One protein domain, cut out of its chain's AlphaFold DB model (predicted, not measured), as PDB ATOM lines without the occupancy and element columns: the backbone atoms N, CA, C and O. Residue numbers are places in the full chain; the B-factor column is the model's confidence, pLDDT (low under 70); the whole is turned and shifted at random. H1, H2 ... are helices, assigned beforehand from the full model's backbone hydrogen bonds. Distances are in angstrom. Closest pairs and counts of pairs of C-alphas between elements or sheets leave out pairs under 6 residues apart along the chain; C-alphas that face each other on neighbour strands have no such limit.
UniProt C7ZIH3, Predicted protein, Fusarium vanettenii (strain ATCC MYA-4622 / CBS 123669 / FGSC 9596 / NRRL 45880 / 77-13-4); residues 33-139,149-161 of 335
ATOM      1  N   ALA A  33     205.476 176.893 242.936       87.38
ATOM      2  CA  ALA A  33     204.605 177.488 243.947       87.38
ATOM      3  C   ALA A  33     203.752 176.468 244.731       87.38
ATOM      4  O   ALA A  33     203.707 176.555 245.953       87.38
ATOM      5  N   LEU A  34     203.107 175.499 244.064       91.75
ATOM      6  CA  LEU A  34     202.269 174.499 244.749       91.75
ATOM      7  C   LEU A  34     203.131 173.539 245.573       91.75
ATOM      8  O   LEU A  34     202.784 173.181 246.698       91.75
ATOM      9  N   LEU A  35     204.271 173.133 245.008       92.94
ATOM     10  CA  LEU A  35     205.246 172.305 245.707       92.94
ATOM     11  C   LEU A  35     205.833 173.048 246.912       92.94
ATOM     12  O   LEU A  35     205.962 172.459 247.978       92.94
ATOM     13  N   GLN A  36     206.146 174.337 246.761       93.38
ATOM     14  CA  GLN A  36     206.652 175.170 247.847       93.38
ATOM     15  C   GLN A  36     205.621 175.321 248.966       93.38
ATOM     16  O   GLN A  36     205.967 175.157 250.129       93.38
ATOM     17  N   GLU A  37     204.359 175.580 248.626       93.75
ATOM     18  CA  GLU A  37     203.285 175.689 249.613       93.75
ATOM     19  C   GLU A  37     203.088 174.370 250.374       93.75
ATOM     20  O   GLU A  37     203.027 174.365 251.603       93.75
ATOM     21  N   ALA A  38     203.058 173.236 249.668       93.94
ATOM     22  CA  ALA A  38     202.986 171.922 250.301       93.94
ATOM     23  C   ALA A  38     204.203 171.645 251.199       93.94
ATOM     24  O   ALA A  38     204.044 171.131 252.303       93.94
ATOM     25  N   TYR A  39     205.401 172.014 250.751       93.75
ATOM     26  CA  TYR A  39     206.632 171.848 251.515       93.75
ATOM     27  C   TYR A  39     206.634 172.681 252.802       93.75
ATOM     28  O   TYR A  39     206.967 172.166 253.869       93.75
ATOM     29  N   ASP A  40     206.205 173.942 252.734       92.00
ATOM     30  CA  ASP A  40     206.086 174.804 253.912       92.00
ATOM     31  C   ASP A  40     205.066 174.212 254.902       92.00
ATOM     32  O   ASP A  40     205.324 174.133 256.105       92.00
ATOM     33  N   LEU A  41     203.931 173.707 254.408       92.44
ATOM     34  CA  LEU A  41     202.938 173.038 255.251       92.44
ATOM     35  C   LEU A  41     203.516 171.815 255.972       92.44
ATOM     36  O   LEU A  41     203.283 171.667 257.172       92.44
ATOM     37  N   VAL A  42     204.271 170.978 255.260       90.75
ATOM     38  CA  VAL A  42     204.916 169.771 255.799       90.75
ATOM     39  C   VAL A  42     206.014 170.110 256.810       90.75
ATOM     40  O   VAL A  42     206.122 169.461 257.844       90.75
ATOM     41  N   THR A  43     206.797 171.154 256.547       89.44
ATOM     42  CA  THR A  43     207.951 171.521 257.381       89.44
ATOM     43  C   THR A  43     207.531 172.178 258.699       89.44
ATOM     44  O   THR A  43     208.180 171.987 259.729       89.44
ATOM     45  N   PHE A  44     206.456 172.976 258.686       84.12
ATOM     46  CA  PHE A  44     206.079 173.811 259.832       84.12
ATOM     47  C   PHE A  44     204.938 173.256 260.693       84.12
ATOM     48  O   PHE A  44     204.746 173.746 261.807       84.12
ATOM     49  N   ASN A  45     204.197 172.246 260.227       81.25
ATOM     50  CA  ASN A  45     203.073 171.669 260.969       81.25
ATOM     51  C   ASN A  45     203.349 170.217 261.365       81.25
ATOM     52  O   ASN A  45     204.096 169.503 260.702       81.25
ATOM     53  N   GLN A  46     202.714 169.755 262.442       80.38
ATOM     54  CA  GLN A  46     202.662 168.321 262.717       80.38
ATOM     55  C   GLN A  46     201.624 167.687 261.791       80.38
ATOM     56  O   GLN A  46     200.592 168.296 261.517       80.38
ATOM     57  N   LEU A  47     201.872 166.454 261.349       77.75
ATOM     58  CA  LEU A  47     200.949 165.692 260.498       77.75
ATOM     59  C   LEU A  47     199.519 165.653 261.063       77.75
ATOM     60  O   LEU A  47     198.559 165.804 260.312       77.75
ATOM     61  N   SER A  48     199.387 165.510 262.387       80.19
ATOM     62  CA  SER A  48     198.111 165.496 263.116       80.19
ATOM     63  C   SER A  48     197.347 166.818 263.073       80.19
ATOM     64  O   SER A  48     196.137 166.831 263.286       80.19
ATOM     65  N   ASP A  49     198.045 167.922 262.811       87.19
ATOM     66  CA  ASP A  49     197.519 169.281 262.942       87.19
ATOM     67  C   ASP A  49     197.097 169.856 261.576       87.19
ATOM     68  O   ASP A  49     196.554 170.961 261.496       87.19
ATOM     69  N   LEU A  50     197.334 169.116 260.485       88.75
ATOM     70  CA  LEU A  50     196.966 169.534 259.137       88.75
ATOM     71  C   LEU A  50     195.452 169.434 258.926       88.75
ATOM     72  O   LEU A  50     194.837 168.373 259.026       88.75
ATOM     73  N   SER A  51     194.846 170.554 258.546       93.38
ATOM     74  CA  SER A  51     193.444 170.589 258.133       93.38
ATOM     75  C   SER A  51     193.213 169.809 256.832       93.38
ATOM     76  O   SER A  51     194.106 169.668 255.994       93.38
ATOM     77  N   ALA A  52     191.970 169.384 256.591       92.38
ATOM     78  CA  ALA A  52     191.592 168.695 255.352       92.38
ATOM     79  C   ALA A  52     191.931 169.500 254.077       92.38
ATOM     80  O   ALA A  52     192.273 168.922 253.044       92.38
ATOM     81  N   ALA A  53     191.870 170.835 254.145       94.00
ATOM     82  CA  ALA A  53     192.259 171.707 253.040       94.00
ATOM     83  C   ALA A  53     193.774 171.655 252.777       94.00
ATOM     84  O   ALA A  53     194.190 171.515 251.630       94.00
ATOM     85  N   GLN A  54     194.594 171.693 253.830       93.44
ATOM     86  CA  GLN A  54     196.052 171.589 253.723       93.44
ATOM     87  C   GLN A  54     196.487 170.202 253.233       93.44
ATOM     88  O   GLN A  54     197.329 170.099 252.345       93.44
ATOM     89  N   LEU A  55     195.849 169.135 253.721       92.94
ATOM     90  CA  LEU A  55     196.073 167.776 253.217       92.94
ATOM     91  C   LEU A  55     195.732 167.650 251.726       92.94
ATOM     92  O   LEU A  55     196.419 166.947 250.986       92.94
ATOM     93  N   SER A  56     194.702 168.358 251.253       94.62
ATOM     94  CA  SER A  56     194.373 168.416 249.824       94.62
ATOM     95  C   SER A  56     195.498 169.055 249.001       94.62
ATOM     96  O   SER A  56     195.818 168.543 247.928       94.62
ATOM     97  N   ILE A  57     196.134 170.117 249.509       94.62
ATOM     98  CA  ILE A  57     197.281 170.779 248.861       94.62
ATOM     99  C   ILE A  57     198.469 169.817 248.770       94.62
ATOM    100  O   ILE A  57     198.985 169.586 247.678       94.62
ATOM    101  N   VAL A  58     198.837 169.175 249.884       94.62
ATOM    102  CA  VAL A  58     199.916 168.170 249.923       94.62
ATOM    103  C   VAL A  58     199.640 167.033 248.936       94.62
ATOM    104  O   VAL A  58     200.505 166.669 248.142       94.62
ATOM    105  N   LYS A  59     198.408 166.513 248.904       94.19
ATOM    106  CA  LYS A  59     197.995 165.454 247.970       94.19
ATOM    107  C   LYS A  59     198.078 165.887 246.507       94.19
ATOM    108  O   LYS A  59     198.419 165.074 245.646       94.19
ATOM    109  N   GLN A  60     197.730 167.134 246.196       93.94
ATOM    110  CA  GLN A  60     197.846 167.673 244.840       93.94
ATOM    111  C   GLN A  60     199.312 167.824 244.431       93.94
ATOM    112  O   GLN A  60     199.675 167.358 243.351       93.94
ATOM    113  N   ALA A  61     200.151 168.371 245.314       93.94
ATOM    114  CA  ALA A  61     201.586 168.498 245.090       93.94
ATOM    115  C   ALA A  61     202.249 167.125 244.889       93.94
ATOM    116  O   ALA A  61     202.904 166.908 243.873       93.94
ATOM    117  N   ALA A  62     201.991 166.154 245.768       93.75
ATOM    118  CA  ALA A  62     202.518 164.794 245.646       93.75
ATOM    119  C   ALA A  62     202.121 164.129 244.316       93.75
ATOM    120  O   ALA A  62     202.940 163.493 243.655       93.75
ATOM    121  N   LYS A  63     200.870 164.307 243.867       92.00
ATOM    122  CA  LYS A  63     200.424 163.814 242.553       92.00
ATOM    123  C   LYS A  63     201.126 164.507 241.389       92.00
ATOM    124  O   LYS A  63     201.384 163.841 240.388       92.00
ATOM    125  N   ALA A  64     201.404 165.804 241.492       90.94
ATOM    126  CA  ALA A  64     202.170 166.528 240.482       90.94
ATOM    127  C   ALA A  64     203.607 165.991 240.406       90.94
ATOM    128  O   ALA A  64     204.052 165.622 239.320       90.94
ATOM    129  N   VAL A  65     204.270 165.805 241.554       91.38
ATOM    130  CA  VAL A  65     205.609 165.192 241.641       91.38
ATOM    131  C   VAL A  65     205.617 163.802 241.002       91.38
ATOM    132  O   VAL A  65     206.417 163.539 240.106       91.38
ATOM    133  N   MET A  66     204.670 162.929 241.364       89.62
ATOM    134  CA  MET A  66     204.584 161.574 240.802       89.62
ATOM    135  C   MET A  66     204.360 161.540 239.280       89.62
ATOM    136  O   MET A  66     204.707 160.554 238.638       89.62
ATOM    137  N   ARG A  67     203.788 162.586 238.668       88.50
ATOM    138  CA  ARG A  67     203.668 162.674 237.198       88.50
ATOM    139  C   ARG A  67     204.992 163.030 236.519       88.50
ATOM    140  O   ARG A  67     205.159 162.722 235.343       88.50
ATOM    141  N   CYS A  68     205.906 163.670 237.244       84.25
ATOM    142  CA  CYS A  68     207.161 164.212 236.716       84.25
ATOM    143  C   CYS A  68     208.387 163.357 237.067       84.25
ATOM    144  O   CYS A  68     209.456 163.535 236.488       84.25
ATOM    145  N   MET A  69     208.221 162.407 237.987       81.00
ATOM    146  CA  MET A  69     209.282 161.622 238.619       81.00
ATOM    147  C   MET A  69     210.122 160.775 237.640       81.00
ATOM    148  O   MET A  69     211.209 160.335 237.998       81.00
ATOM    149  N   GLY A  70     209.678 160.562 236.399       68.50
ATOM    150  CA  GLY A  70     210.380 159.710 235.431       68.50
ATOM    151  C   GLY A  70     211.681 160.277 234.851       68.50
ATOM    152  O   GLY A  70     212.509 159.494 234.405       68.50
ATOM    153  N   ASN A  71     211.885 161.601 234.855       73.62
ATOM    154  CA  ASN A  71     212.930 162.218 234.018       73.62
ATOM    155  C   ASN A  71     214.100 162.848 234.786       73.62
ATOM    156  O   ASN A  71     215.096 163.204 234.164       73.62
ATOM    157  N   GLN A  72     213.967 163.069 236.095       83.06
ATOM    158  CA  GLN A  72     214.956 163.783 236.909       83.06
ATOM    159  C   GLN A  72     214.940 163.261 238.342       83.06
ATOM    160  O   GLN A  72     213.893 162.826 238.814       83.06
ATOM    161  N   GLY A  73     216.088 163.338 239.018       87.56
ATOM    162  CA  GLY A  73     216.254 163.038 240.441       87.56
ATOM    163  C   GLY A  73     215.270 163.788 241.346       87.56
ATOM    164  O   GLY A  73     214.985 164.954 241.078       87.56
ATOM    165  N   LEU A  74     214.779 163.161 242.424       91.88
ATOM    166  CA  LEU A  74     213.944 163.869 243.399       91.88
ATOM    167  C   LEU A  74     214.788 164.880 244.175       91.88
ATOM    168  O   LEU A  74     215.854 164.568 244.709       91.88
ATOM    169  N   SER A  75     214.275 166.095 244.300       92.38
ATOM    170  CA  SER A  75     214.758 167.045 245.292       92.38
ATOM    171  C   SER A  75     214.318 166.640 246.703       92.38
ATOM    172  O   SER A  75     213.377 165.871 246.900       92.38
ATOM    173  N   GLU A  76     214.991 167.186 247.712       91.44
ATOM    174  CA  GLU A  76     214.632 167.004 249.127       91.44
ATOM    175  C   GLU A  76     213.190 167.457 249.417       91.44
ATOM    176  O   GLU A  76     212.435 166.761 250.085       91.44
ATOM    177  N   ARG A  77     212.747 168.564 248.806       93.38
ATOM    178  CA  ARG A  77     211.375 169.072 248.980       93.38
ATOM    179  C   ARG A  77     210.320 168.120 248.434       93.38
ATOM    180  O   ARG A  77     209.273 167.934 249.045       93.38
ATOM    181  N   GLU A  78     210.581 167.544 247.263       94.50
ATOM    182  CA  GLU A  78     209.684 166.564 246.651       94.50
ATOM    183  C   GLU A  78     209.611 165.297 247.495       94.50
ATOM    184  O   GLU A  78     208.523 164.767 247.705       94.50
ATOM    185  N   TYR A  79     210.752 164.853 248.022       94.62
ATOM    186  CA  TYR A  79     210.827 163.722 248.937       94.62
ATOM    187  C   TYR A  79     209.993 163.930 250.205       94.62
ATOM    188  O   TYR A  79     209.173 163.071 250.536       94.62
ATOM    189  N   ASP A  80     210.136 165.073 250.874       92.88
ATOM    190  CA  ASP A  80     209.405 165.363 252.113       92.88
ATOM    191  C   ASP A  80     207.887 165.390 251.876       92.88
ATOM    192  O   ASP A  80     207.112 164.799 252.635       92.88
ATOM    193  N   VAL A  81     207.451 166.001 250.769       94.44
ATOM    194  CA  VAL A  81     206.034 166.039 250.379       94.44
ATOM    195  C   VAL A  81     205.499 164.642 250.047       94.44
ATOM    196  O   VAL A  81     204.381 164.312 250.448       94.44
ATOM    197  N   LEU A  82     206.268 163.807 249.337       94.56
ATOM    198  CA  LEU A  82     205.872 162.428 249.029       94.56
ATOM    199  C   LEU A  82     205.776 161.564 250.291       94.56
ATOM    200  O   LEU A  82     204.817 160.805 250.431       94.56
ATOM    201  N   THR A  83     206.732 161.698 251.207       93.25
ATOM    202  CA  THR A  83     206.785 160.917 252.449       93.25
ATOM    203  C   THR A  83     205.594 161.243 253.339       93.25
ATOM    204  O   THR A  83     204.838 160.344 253.705       93.25
ATOM    205  N   VAL A  84     205.324 162.533 253.566       92.44
ATOM    206  CA  VAL A  84     204.129 162.954 254.307       92.44
ATOM    207  C   VAL A  84     202.852 162.512 253.605       92.44
ATOM    208  O   VAL A  84     201.935 162.019 254.259       92.44
ATOM    209  N   TYR A  85     202.776 162.618 252.278       93.81
ATOM    210  CA  TYR A  85     201.612 162.110 251.562       93.81
ATOM    211  C   TYR A  85     201.394 160.608 251.807       93.81
ATOM    212  O   TYR A  85     200.264 160.206 252.082       93.81
ATOM    213  N   ASN A  86     202.447 159.788 251.781       92.88
ATOM    214  CA  ASN A  86     202.351 158.355 252.069       92.88
ATOM    215  C   ASN A  86     201.886 158.080 253.513       92.88
ATOM    216  O   ASN A  86     201.047 157.200 253.727       92.88
ATOM    217  N   ASP A  87     202.352 158.866 254.486       90.06
ATOM    218  CA  ASP A  87     201.957 158.739 255.895       90.06
ATOM    219  C   ASP A  87     200.499 159.140 256.147       90.06
ATOM    220  O   ASP A  87     199.832 158.559 257.004       90.06
ATOM    221  N   THR A  88     199.966 160.080 255.360       89.69
ATOM    222  CA  THR A  88     198.551 160.493 255.448       89.69
ATOM    223  C   THR A  88     197.572 159.447 254.909       89.69
ATOM    224  O   THR A  88     196.363 159.575 255.099       89.69
ATOM    225  N   VAL A  89     198.060 158.407 254.227       89.88
ATOM    226  CA  VAL A  89     197.220 157.317 253.723       89.88
ATOM    227  C   VAL A  89     196.979 156.316 254.848       89.88
ATOM    228  O   VAL A  89     197.898 155.621 255.275       89.88
ATOM    229  N   GLU A  90     195.733 156.232 255.315       88.12
ATOM    230  CA  GLU A  90     195.330 155.354 256.427       88.12
ATOM    231  C   GLU A  90     195.410 153.862 256.066       88.12
ATOM    232  O   GLU A  90     195.728 153.021 256.904       88.12
ATOM    233  N   SER A  91     195.126 153.517 254.808       90.69
ATOM    234  CA  SER A  91     195.128 152.130 254.345       90.69
ATOM    235  C   SER A  91     196.551 151.644 254.071       90.69
ATOM    236  O   SER A  91     197.188 152.087 253.114       90.69
ATOM    237  N   ALA A  92     197.020 150.668 254.855       87.00
ATOM    238  CA  ALA A  92     198.332 150.042 254.667       87.00
ATOM    239  C   ALA A  92     198.520 149.494 253.239       87.00
ATOM    240  O   ALA A  92     199.565 149.686 252.622       87.00
ATOM    241  N   THR A  93     197.475 148.895 252.655       88.38
ATOM    242  CA  THR A  93     197.508 148.385 251.274       88.38
ATOM    243  C   THR A  93     197.628 149.503 250.236       88.38
ATOM    244  O   THR A  93     198.291 149.335 249.213       88.38
ATOM    245  N   GLU A  94     196.971 150.643 250.454       90.12
ATOM    246  CA  GLU A  94     197.070 151.783 249.538       90.12
ATOM    247  C   GLU A  94     198.435 152.466 249.655       90.12
ATOM    248  O   GLU A  94     199.054 152.757 248.630       90.12
ATOM    249  N   ARG A  95     198.947 152.625 250.882       91.50
ATOM    250  CA  ARG A  95     200.301 153.123 251.147       91.50
ATOM    251  C   ARG A  95     201.354 152.248 250.472       91.50
ATOM    252  O   ARG A  95     202.211 152.766 249.761       91.50
ATOM    253  N   TYR A  96     201.231 150.929 250.614       91.44
ATOM    254  CA  TYR A  96     202.080 149.955 249.932       91.44
ATOM    255  C   TYR A  96     202.077 150.154 248.410       91.44
ATOM    256  O   TYR A  96     203.130 150.300 247.792       91.44
ATOM    257  N   ARG A  97     200.888 150.229 247.793       92.31
ATOM    258  CA  ARG A  97     200.755 150.440 246.342       92.31
ATOM    259  C   ARG A  97     201.376 151.759 245.882       92.31
ATOM    260  O   ARG A  97     201.959 151.796 244.800       92.31
ATOM    261  N   LEU A  98     201.244 152.823 246.672       93.62
ATOM    262  CA  LEU A  98     201.832 154.129 246.371       93.62
ATOM    263  C   LEU A  98     203.359 154.083 246.424       93.62
ATOM    264  O   LEU A  98     203.992 154.446 245.434       93.62
ATOM    265  N   LEU A  99     203.936 153.577 247.516       94.31
ATOM    266  CA  LEU A  99     205.388 153.428 247.671       94.31
ATOM    267  C   LEU A  99     205.982 152.552 246.567       94.31
ATOM    268  O   LEU A  99     206.944 152.947 245.911       94.31
ATOM    269  N   LYS A 100     205.357 151.402 246.293       93.94
ATOM    270  CA  LYS A 100     205.757 150.513 245.199       93.94
ATOM    271  C   LYS A 100     205.716 151.224 243.846       93.94
ATOM    272  O   LYS A 100     206.665 151.130 243.074       93.94
ATOM    273  N   GLY A 101     204.642 151.960 243.556       92.81
ATOM    274  CA  GLY A 101     204.511 152.723 242.314       92.81
ATOM    275  C   GLY A 101     205.584 153.806 242.165       92.81
ATOM    276  O   GLY A 101     206.142 153.964 241.079       92.81
ATOM    277  N   GLN A 102     205.903 154.511 243.253       94.25
ATOM    278  CA  GLN A 102     206.946 155.537 243.282       94.25
ATOM    279  C   GLN A 102     208.333 154.927 243.047       94.25
ATOM    280  O   GLN A 102     209.033 155.328 242.117       94.25
ATOM    281  N   ALA A 103     208.699 153.906 243.824       94.69
ATOM    282  CA  ALA A 103     209.984 153.226 243.701       94.69
ATOM    283  C   ALA A 103     210.165 152.565 242.330       94.69
ATOM    284  O   ALA A 103     211.235 152.682 241.739       94.69
ATOM    285  N   LYS A 104     209.111 151.954 241.770       93.62
ATOM    286  CA  LYS A 104     209.133 151.401 240.409       93.62
ATOM    287  C   LYS A 104     209.484 152.462 239.371       93.62
ATOM    288  O   LYS A 104     210.321 152.223 238.504       93.62
ATOM    289  N   GLN A 105     208.841 153.631 239.428       91.31
ATOM    290  CA  GLN A 105     209.120 154.696 238.465       91.31
ATOM    291  C   GLN A 105     210.585 155.127 238.522       91.31
ATOM    292  O   GLN A 105     211.212 155.246 237.471       91.31
ATOM    293  N   ILE A 106     211.132 155.284 239.730       92.19
ATOM    294  CA  ILE A 106     212.538 155.634 239.945       92.19
ATOM    295  C   ILE A 106     213.453 154.521 239.412       92.19
ATOM    296  O   ILE A 106     214.342 154.801 238.612       92.19
ATOM    297  N   ALA A 107     213.215 153.266 239.800       90.25
ATOM    298  CA  ALA A 107     214.065 152.127 239.452       90.25
ATOM    299  C   ALA A 107     214.083 151.811 237.947       90.25
ATOM    300  O   ALA A 107     215.110 151.382 237.426       90.25
ATOM    301  N   HIS A 108     212.963 152.006 237.240       88.25
ATOM    302  CA  HIS A 108     212.850 151.672 235.813       88.25
ATOM    303  C   HIS A 108     213.264 152.804 234.874       88.25
ATOM    304  O   HIS A 108     213.754 152.524 233.782       88.25
ATOM    305  N   HIS A 109     213.035 154.065 235.249       84.88
ATOM    306  CA  HIS A 109     213.171 155.184 234.307       84.88
ATOM    307  C   HIS A 109     214.439 156.013 234.507       84.88
ATOM    308  O   HIS A 109     214.793 156.771 233.607       84.88
ATOM    309  N   ARG A 110     215.139 155.874 235.641       84.38
ATOM    310  CA  ARG A 110     216.329 156.683 235.929       84.38
ATOM    311  C   ARG A 110     217.618 155.916 235.700       84.38
ATOM    312  O   ARG A 110     217.760 154.766 236.108       84.38
ATOM    313  N   ASP A 111     218.585 156.592 235.086       83.81
ATOM    314  CA  ASP A 111     219.959 156.101 235.040       83.81
ATOM    315  C   ASP A 111     220.513 156.052 236.474       83.81
ATOM    316  O   ASP A 111     220.293 156.962 237.273       83.81
ATOM    317  N   THR A 112     221.277 155.009 236.798       80.69
ATOM    318  CA  THR A 112     221.955 154.839 238.092       80.69
ATOM    319  C   THR A 112     222.779 156.068 238.497       80.69
ATOM    320  O   THR A 112     222.937 156.337 239.686       80.69
ATOM    321  N   ARG A 113     223.290 156.841 237.529       81.94
ATOM    322  CA  ARG A 113     224.053 158.079 237.778       81.94
ATOM    323  C   ARG A 113     223.199 159.281 238.183       81.94
ATOM    324  O   ARG A 113     223.736 160.229 238.748       81.94
ATOM    325  N   GLU A 114     221.906 159.251 237.886       85.88
ATOM    326  CA  GLU A 114     220.951 160.335 238.151       85.88
ATOM    327  C   GLU A 114     220.110 160.076 239.411       85.88
ATOM    328  O   GLU A 114     219.315 160.926 239.814       85.88
ATOM    329  N   ILE A 115     220.307 158.922 240.057       89.88
ATOM    330  CA  ILE A 115     219.671 158.565 241.326       89.88
ATOM    331  C   ILE A 115     220.258 159.428 242.447       89.88
ATOM    332  O   ILE A 115     221.419 159.289 242.848       89.88
ATOM    333  N   THR A 116     219.419 160.305 242.982       92.62
ATOM    334  CA  THR A 116     219.717 161.181 244.116       92.62
ATOM    335  C   THR A 116     219.620 160.434 245.444       92.62
ATOM    336  O   THR A 116     219.188 159.285 245.519       92.62
ATOM    337  N   PHE A 117     220.014 161.093 246.532       92.38
ATOM    338  CA  PHE A 117     219.851 160.547 247.877       92.38
ATOM    339  C   PHE A 117     218.374 160.307 248.237       92.38
ATOM    340  O   PHE A 117     218.034 159.229 248.718       92.38
ATOM    341  N   SER A 118     217.499 161.264 247.920       94.19
ATOM    342  CA  SER A 118     216.044 161.165 248.093       94.19
ATOM    343  C   SER A 118     215.443 159.936 247.404       94.19
ATOM    344  O   SER A 118     214.571 159.260 247.943       94.19
ATOM    345  N   ASP A 119     215.957 159.600 246.223       94.00
ATOM    346  CA  ASP A 119     215.492 158.448 245.448       94.00
ATOM    347  C   ASP A 119     215.808 157.127 246.126       94.00
ATOM    348  O   ASP A 119     214.965 156.230 246.177       94.00
ATOM    349  N   ARG A 120     217.023 157.026 246.676       93.56
ATOM    350  CA  ARG A 120     217.455 155.854 247.440       93.56
ATOM    351  C   ARG A 120     216.563 155.652 248.655       93.56
ATOM    352  O   ARG A 120     216.202 154.516 248.939       93.56
ATOM    353  N   GLN A 121     216.164 156.733 249.329       94.38
ATOM    354  CA  GLN A 121     215.259 156.635 250.473       94.38
ATOM    355  C   GLN A 121     213.887 156.084 250.072       94.38
ATOM    356  O   GLN A 121     213.410 155.153 250.713       94.38
ATOM    357  N   ILE A 122     213.282 156.572 248.982       94.81
ATOM    358  CA  ILE A 122     211.993 156.040 248.498       94.81
ATOM    359  C   ILE A 122     212.106 154.564 248.098       94.81
ATOM    360  O   ILE A 122     211.242 153.767 248.466       94.81
ATOM    361  N   ILE A 123     213.166 154.187 247.375       94.25
ATOM    362  CA  ILE A 123     213.420 152.785 247.007       94.25
ATOM    363  C   ILE A 123     213.548 151.915 248.263       94.25
ATOM    364  O   ILE A 123     212.926 150.856 248.333       94.25
ATOM    365  N   SER A 124     214.284 152.383 249.271       93.69
ATOM    366  CA  SER A 124     214.499 151.644 250.515       93.69
ATOM    367  C   SER A 124     213.226 151.494 251.346       93.69
ATOM    368  O   SER A 124     212.918 150.398 251.816       93.69
ATOM    369  N   LEU A 125     212.420 152.557 251.454       93.12
ATOM    370  CA  LEU A 125     211.107 152.508 252.104       93.12
ATOM    371  C   LEU A 125     210.173 151.511 251.408       93.12
ATOM    372  O   LEU A 125     209.491 150.732 252.073       93.12
ATOM    373  N   ALA A 126     210.161 151.496 250.073       94.31
ATOM    374  CA  ALA A 126     209.369 150.534 249.318       94.31
ATOM    375  C   ALA A 126     209.876 149.096 249.508       94.31
ATOM    376  O   ALA A 126     209.066 148.202 249.743       94.31
ATOM    377  N   ALA A 127     211.191 148.861 249.472       91.62
ATOM    378  CA  ALA A 127     211.779 147.543 249.714       91.62
ATOM    379  C   ALA A 127     211.446 147.012 251.121       91.62
ATOM    380  O   ALA A 127     211.086 145.842 251.271       91.62
ATOM    381  N   ALA A 128     211.488 147.874 252.141       90.56
ATOM    382  CA  ALA A 128     211.073 147.531 253.498       90.56
ATOM    383  C   ALA A 128     209.583 147.150 253.568       90.56
ATOM    384  O   ALA A 128     209.246 146.117 254.148       90.56
ATOM    385  N   ALA A 129     208.704 147.914 252.912       90.25
ATOM    386  CA  ALA A 129     207.271 147.617 252.857       90.25
ATOM    387  C   ALA A 129     206.963 146.299 252.108       90.25
ATOM    388  O   ALA A 129     206.049 145.559 252.481       90.25
ATOM    389  N   ILE A 130     207.744 145.957 251.075       89.81
ATOM    390  CA  ILE A 130     207.655 144.658 250.384       89.81
ATOM    391  C   ILE A 130     208.081 143.525 251.322       89.81
ATOM    392  O   ILE A 130     207.406 142.499 251.410       89.81
ATOM    393  N   ALA A 131     209.176 143.701 252.062       86.50
ATOM    394  CA  ALA A 131     209.646 142.695 253.009       86.50
ATOM    395  C   ALA A 131     208.629 142.443 254.137       86.50
ATOM    396  O   ALA A 131     208.406 141.288 254.502       86.50
ATOM    397  N   GLU A 132     207.990 143.497 254.650       85.31
ATOM    398  CA  GLU A 132     206.941 143.407 255.672       85.31
ATOM    399  C   GLU A 132     205.724 142.634 255.156       85.31
ATOM    400  O   GLU A 132     205.361 141.606 255.727       85.31
ATOM    401  N   THR A 133     205.174 143.035 254.007       81.19
ATOM    402  CA  THR A 133     204.018 142.352 253.400       81.19
ATOM    403  C   THR A 133     204.319 140.898 253.032       81.19
ATOM    404  O   THR A 133     203.476 140.024 253.222       81.19
ATOM    405  N   THR A 134     205.538 140.596 252.574       76.56
ATOM    406  CA  THR A 134     205.966 139.217 252.280       76.56
ATOM    407  C   THR A 134     206.153 138.395 253.557       76.56
ATOM    408  O   THR A 134     205.870 137.199 253.563       76.56
ATOM    409  N   SER A 135     206.617 139.003 254.654       69.88
ATOM    410  CA  SER A 135     206.733 138.329 255.953       69.88
ATOM    411  C   SER A 135     205.361 137.991 256.536       69.88
ATOM    412  O   SER A 135     205.177 136.880 257.027       69.88
ATOM    413  N   GLU A 136     204.400 138.910 256.451       65.25
ATOM    414  CA  GLU A 136     203.010 138.673 256.862       65.25
ATOM    415  C   GLU A 136     202.335 137.616 255.972       65.25
ATOM    416  O   GLU A 136     201.655 136.712 256.457       65.25
ATOM    417  N   ALA A 137     202.577 137.667 254.657       58.59
ATOM    418  CA  ALA A 137     202.049 136.690 253.711       58.59
ATOM    419  C   ALA A 137     202.657 135.291 253.905       58.59
ATOM    420  O   ALA A 137     201.932 134.304 253.798       58.59
ATOM    421  N   ARG A 138     203.945 135.188 254.270       55.25
ATOM    422  CA  ARG A 138     204.644 133.920 254.559       55.25
ATOM    423  C   ARG A 138     204.051 133.138 255.727       55.25
ATOM    424  O   ARG A 138     204.174 131.917 255.753       55.25
ATOM    425  N   GLU A 139     203.389 133.806 256.669       55.72
ATOM    426  CA  GLU A 139     202.629 133.124 257.724       55.72
ATOM    427  C   GLU A 139     201.310 132.524 257.203       55.72
ATOM    428  O   GLU A 139     200.697 131.704 257.889       55.72
ATOM    429  N   ASP A 149     208.079 143.704 239.480       90.81
ATOM    430  CA  ASP A 149     208.287 145.075 239.946       90.81
ATOM    431  C   ASP A 149     208.881 145.085 241.365       90.81
ATOM    432  O   ASP A 149     209.782 145.868 241.655       90.81
ATOM    433  N   GLU A 150     208.405 144.204 242.249       92.75
ATOM    434  CA  GLU A 150     208.950 144.028 243.600       92.75
ATOM    435  C   GLU A 150     210.395 143.523 243.574       92.75
ATOM    436  O   GLU A 150     211.249 144.055 244.288       92.75
ATOM    437  N   LEU A 151     210.690 142.546 242.712       89.19
ATOM    438  CA  LEU A 151     212.048 142.035 242.514       89.19
ATOM    439  C   LEU A 151     213.002 143.121 242.003       89.19
ATOM    440  O   LEU A 151     214.140 143.210 242.472       89.19
ATOM    441  N   ASP A 152     212.547 143.961 241.075       91.19
ATOM    442  CA  ASP A 152     213.344 145.061 240.534       91.19
ATOM    443  C   ASP A 152     213.637 146.119 241.606       91.19
ATOM    444  O   ASP A 152     214.770 146.598 241.693       91.19
ATOM    445  N   ILE A 153     212.660 146.441 242.465       93.00
ATOM    446  CA  ILE A 153     212.834 147.375 243.589       93.00
ATOM    447  C   ILE A 153     213.837 146.821 244.608       93.00
ATOM    448  O   ILE A 153     214.773 147.528 244.978       93.00
ATOM    449  N   ILE A 154     213.698 145.556 245.019       91.31
ATOM    450  CA  ILE A 154     214.633 144.902 245.953       91.31
ATOM    451  C   ILE A 154     216.047 144.854 245.359       91.31
ATOM    452  O   ILE A 154     217.036 145.129 246.040       91.31
ATOM    453  N   THR A 155     216.159 144.539 244.068       90.56
ATOM    454  CA  THR A 155     217.446 144.515 243.363       90.56
ATOM    455  C   THR A 155     218.067 145.910 243.289       90.56
ATOM    456  O   THR A 155     219.277 146.052 243.473       90.56
ATOM    457  N   ALA A 156     217.263 146.945 243.024       90.44
ATOM    458  CA  ALA A 156     217.717 148.329 243.009       90.44
ATOM    459  C   ALA A 156     218.199 148.775 244.398       90.44
ATOM    460  O   ALA A 156     219.287 149.337 244.491       90.44
ATOM    461  N   ASP A 157     217.456 148.465 245.464       93.75
ATOM    462  CA  ASP A 157     217.851 148.766 246.845       93.75
ATOM    463  C   ASP A 157     219.207 148.134 247.190       93.75
ATOM    464  O   ASP A 157     220.134 148.828 247.611       93.75
ATOM    465  N   HIS A 158     219.373 146.839 246.897       89.69
ATOM    466  CA  HIS A 158     220.639 146.143 247.117       89.69
ATOM    467  C   HIS A 158     221.801 146.786 246.365       89.69
ATOM    468  O   HIS A 158     222.850 146.987 246.964       89.69
ATOM    469  N   ARG A 159     221.626 147.143 245.086       88.25
ATOM    470  CA  ARG A 159     222.677 147.794 244.279       88.25
ATOM    471  C   ARG A 159     223.061 149.178 244.802       88.25
ATOM    472  O   ARG A 159     224.198 149.597 244.613       88.25
ATOM    473  N   LEU A 160     222.110 149.904 245.387       86.88
ATOM    474  CA  LEU A 160     222.309 151.276 245.862       86.88
ATOM    475  C   LEU A 160     222.884 151.339 247.281       86.88
ATOM    476  O   LEU A 160     223.551 152.325 247.603       86.88
ATOM    477  N   ASN A 161     222.637 150.306 248.092       80.62
ATOM    478  CA  ASN A 161     223.051 150.219 249.496       80.62
ATOM    479  C   ASN A 161     224.189 149.218 249.750       80.62
ATOM    480  O   ASN A 161     224.695 149.141 250.868       80.62
TER     481      ASN A 161
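AT A GLANCE: This is residues 33 to 139 and 149 to 161 of the 335 residues of the protein "Predicted protein" of Fusarium vanettenii (strain ATCC MYA-4622 / CBS 123669 / FGSC 9596 / NRRL 45880 / 77-13-4) (UniProt C7ZIH3). The longest helix, H5, crosses H4 and H6 to make one lobe of three helices; H1, H2 and H3 make a second crossed, three-helix lobe beside it, and H3 joins the two by packing on parts of H4 and H5. Together they form a flat body spanning 38 by 38 by 20 A, from which residues 134 to 139 stick out at the end of H5. The printed part has 120 residues, with six named helices in the order H1 to H6 and no named strand, and its class is all helix. It is compact, with a radius of gyration of the C-alphas of 14.4 A.

IN THESE COORDINATES: Find C-alpha 117 at (219.851, 160.547, 247.877); from there H5, residues 117 to 138, runs 31.4 A to C-alpha 138 at (204.644, 133.920, 254.559). Before it comes H4, residues 92 to 109, 25.7 A long. H6 spans residues 149 to 161, 18.3 A, and ends at C-alpha 161 at (223.051, 150.219, 249.496). Go back to C-alpha 33 at (204.605, 177.488, 243.947) for H1, residues 33 to 44, 16.4 A; then come H2, residues 52 to 68, 24.7 A, and H3, residues 76 to 87, 16.6 A.

HOW THE PARTS SIT: Start at H5, which touches H4 at a steep tilt of 48 degrees, opposite ways; their closest C-alphas, those of Ala 103 and Ile 123, are 4.8 A apart. With residues 120 to 130 alone H5 touches H6, at a steep tilt of 52 degrees, the closest C-alphas being those of Ala 127 and Ile 154, 5.4 A apart. H4 touches H6 with residues 100 to 107 alone, closest at the C-alphas of Lys 104 and Ile 153, 6.3 A. The hub is H3, touching four helices. Its residues 86 to 87 alone touch H4, with the C-alphas of Asn 86 and Arg 95 closest at 5.7 A; H3 and H4 form a helical hairpin, at a shallow tilt of 30 degrees. Its residues 76 to 79 alone touch H5, closest at the C-alphas of Tyr 79 and Ser 118, 5.9 A. H2 touches H3 with residues 58 to 65 alone, the C-alphas of Ala 62 and Leu 82 being closest at 5.3 A. H1 touches H2, closest at the C-alphas of Ala 38 and Val 58, 4.9 A. H1 also touches H3, closest at the C-alphas of Tyr 39 and Val 81, 5.9 A, at a steep tilt of 67 degrees, only just short of about perpendicular. H1 and H6 are apart. In H1, H2, H3, H4, H5 and H6 every O i to N i+4 pair is within hydrogen-bond range.

THE WHOLE: Look for the two C-alphas farthest apart, those of Ala 33 and Glu 139, 46.5 A. Residues 140 to 148 are not printed, and C-alphas 139 and 149 stand 22.2 A apart across this cut. Of the links that are printed whole, H3 to H4 is tight and the others are short. The mean pLDDT of the printed part is 88.8; residue 70 and residues 135 to 139 are under 70.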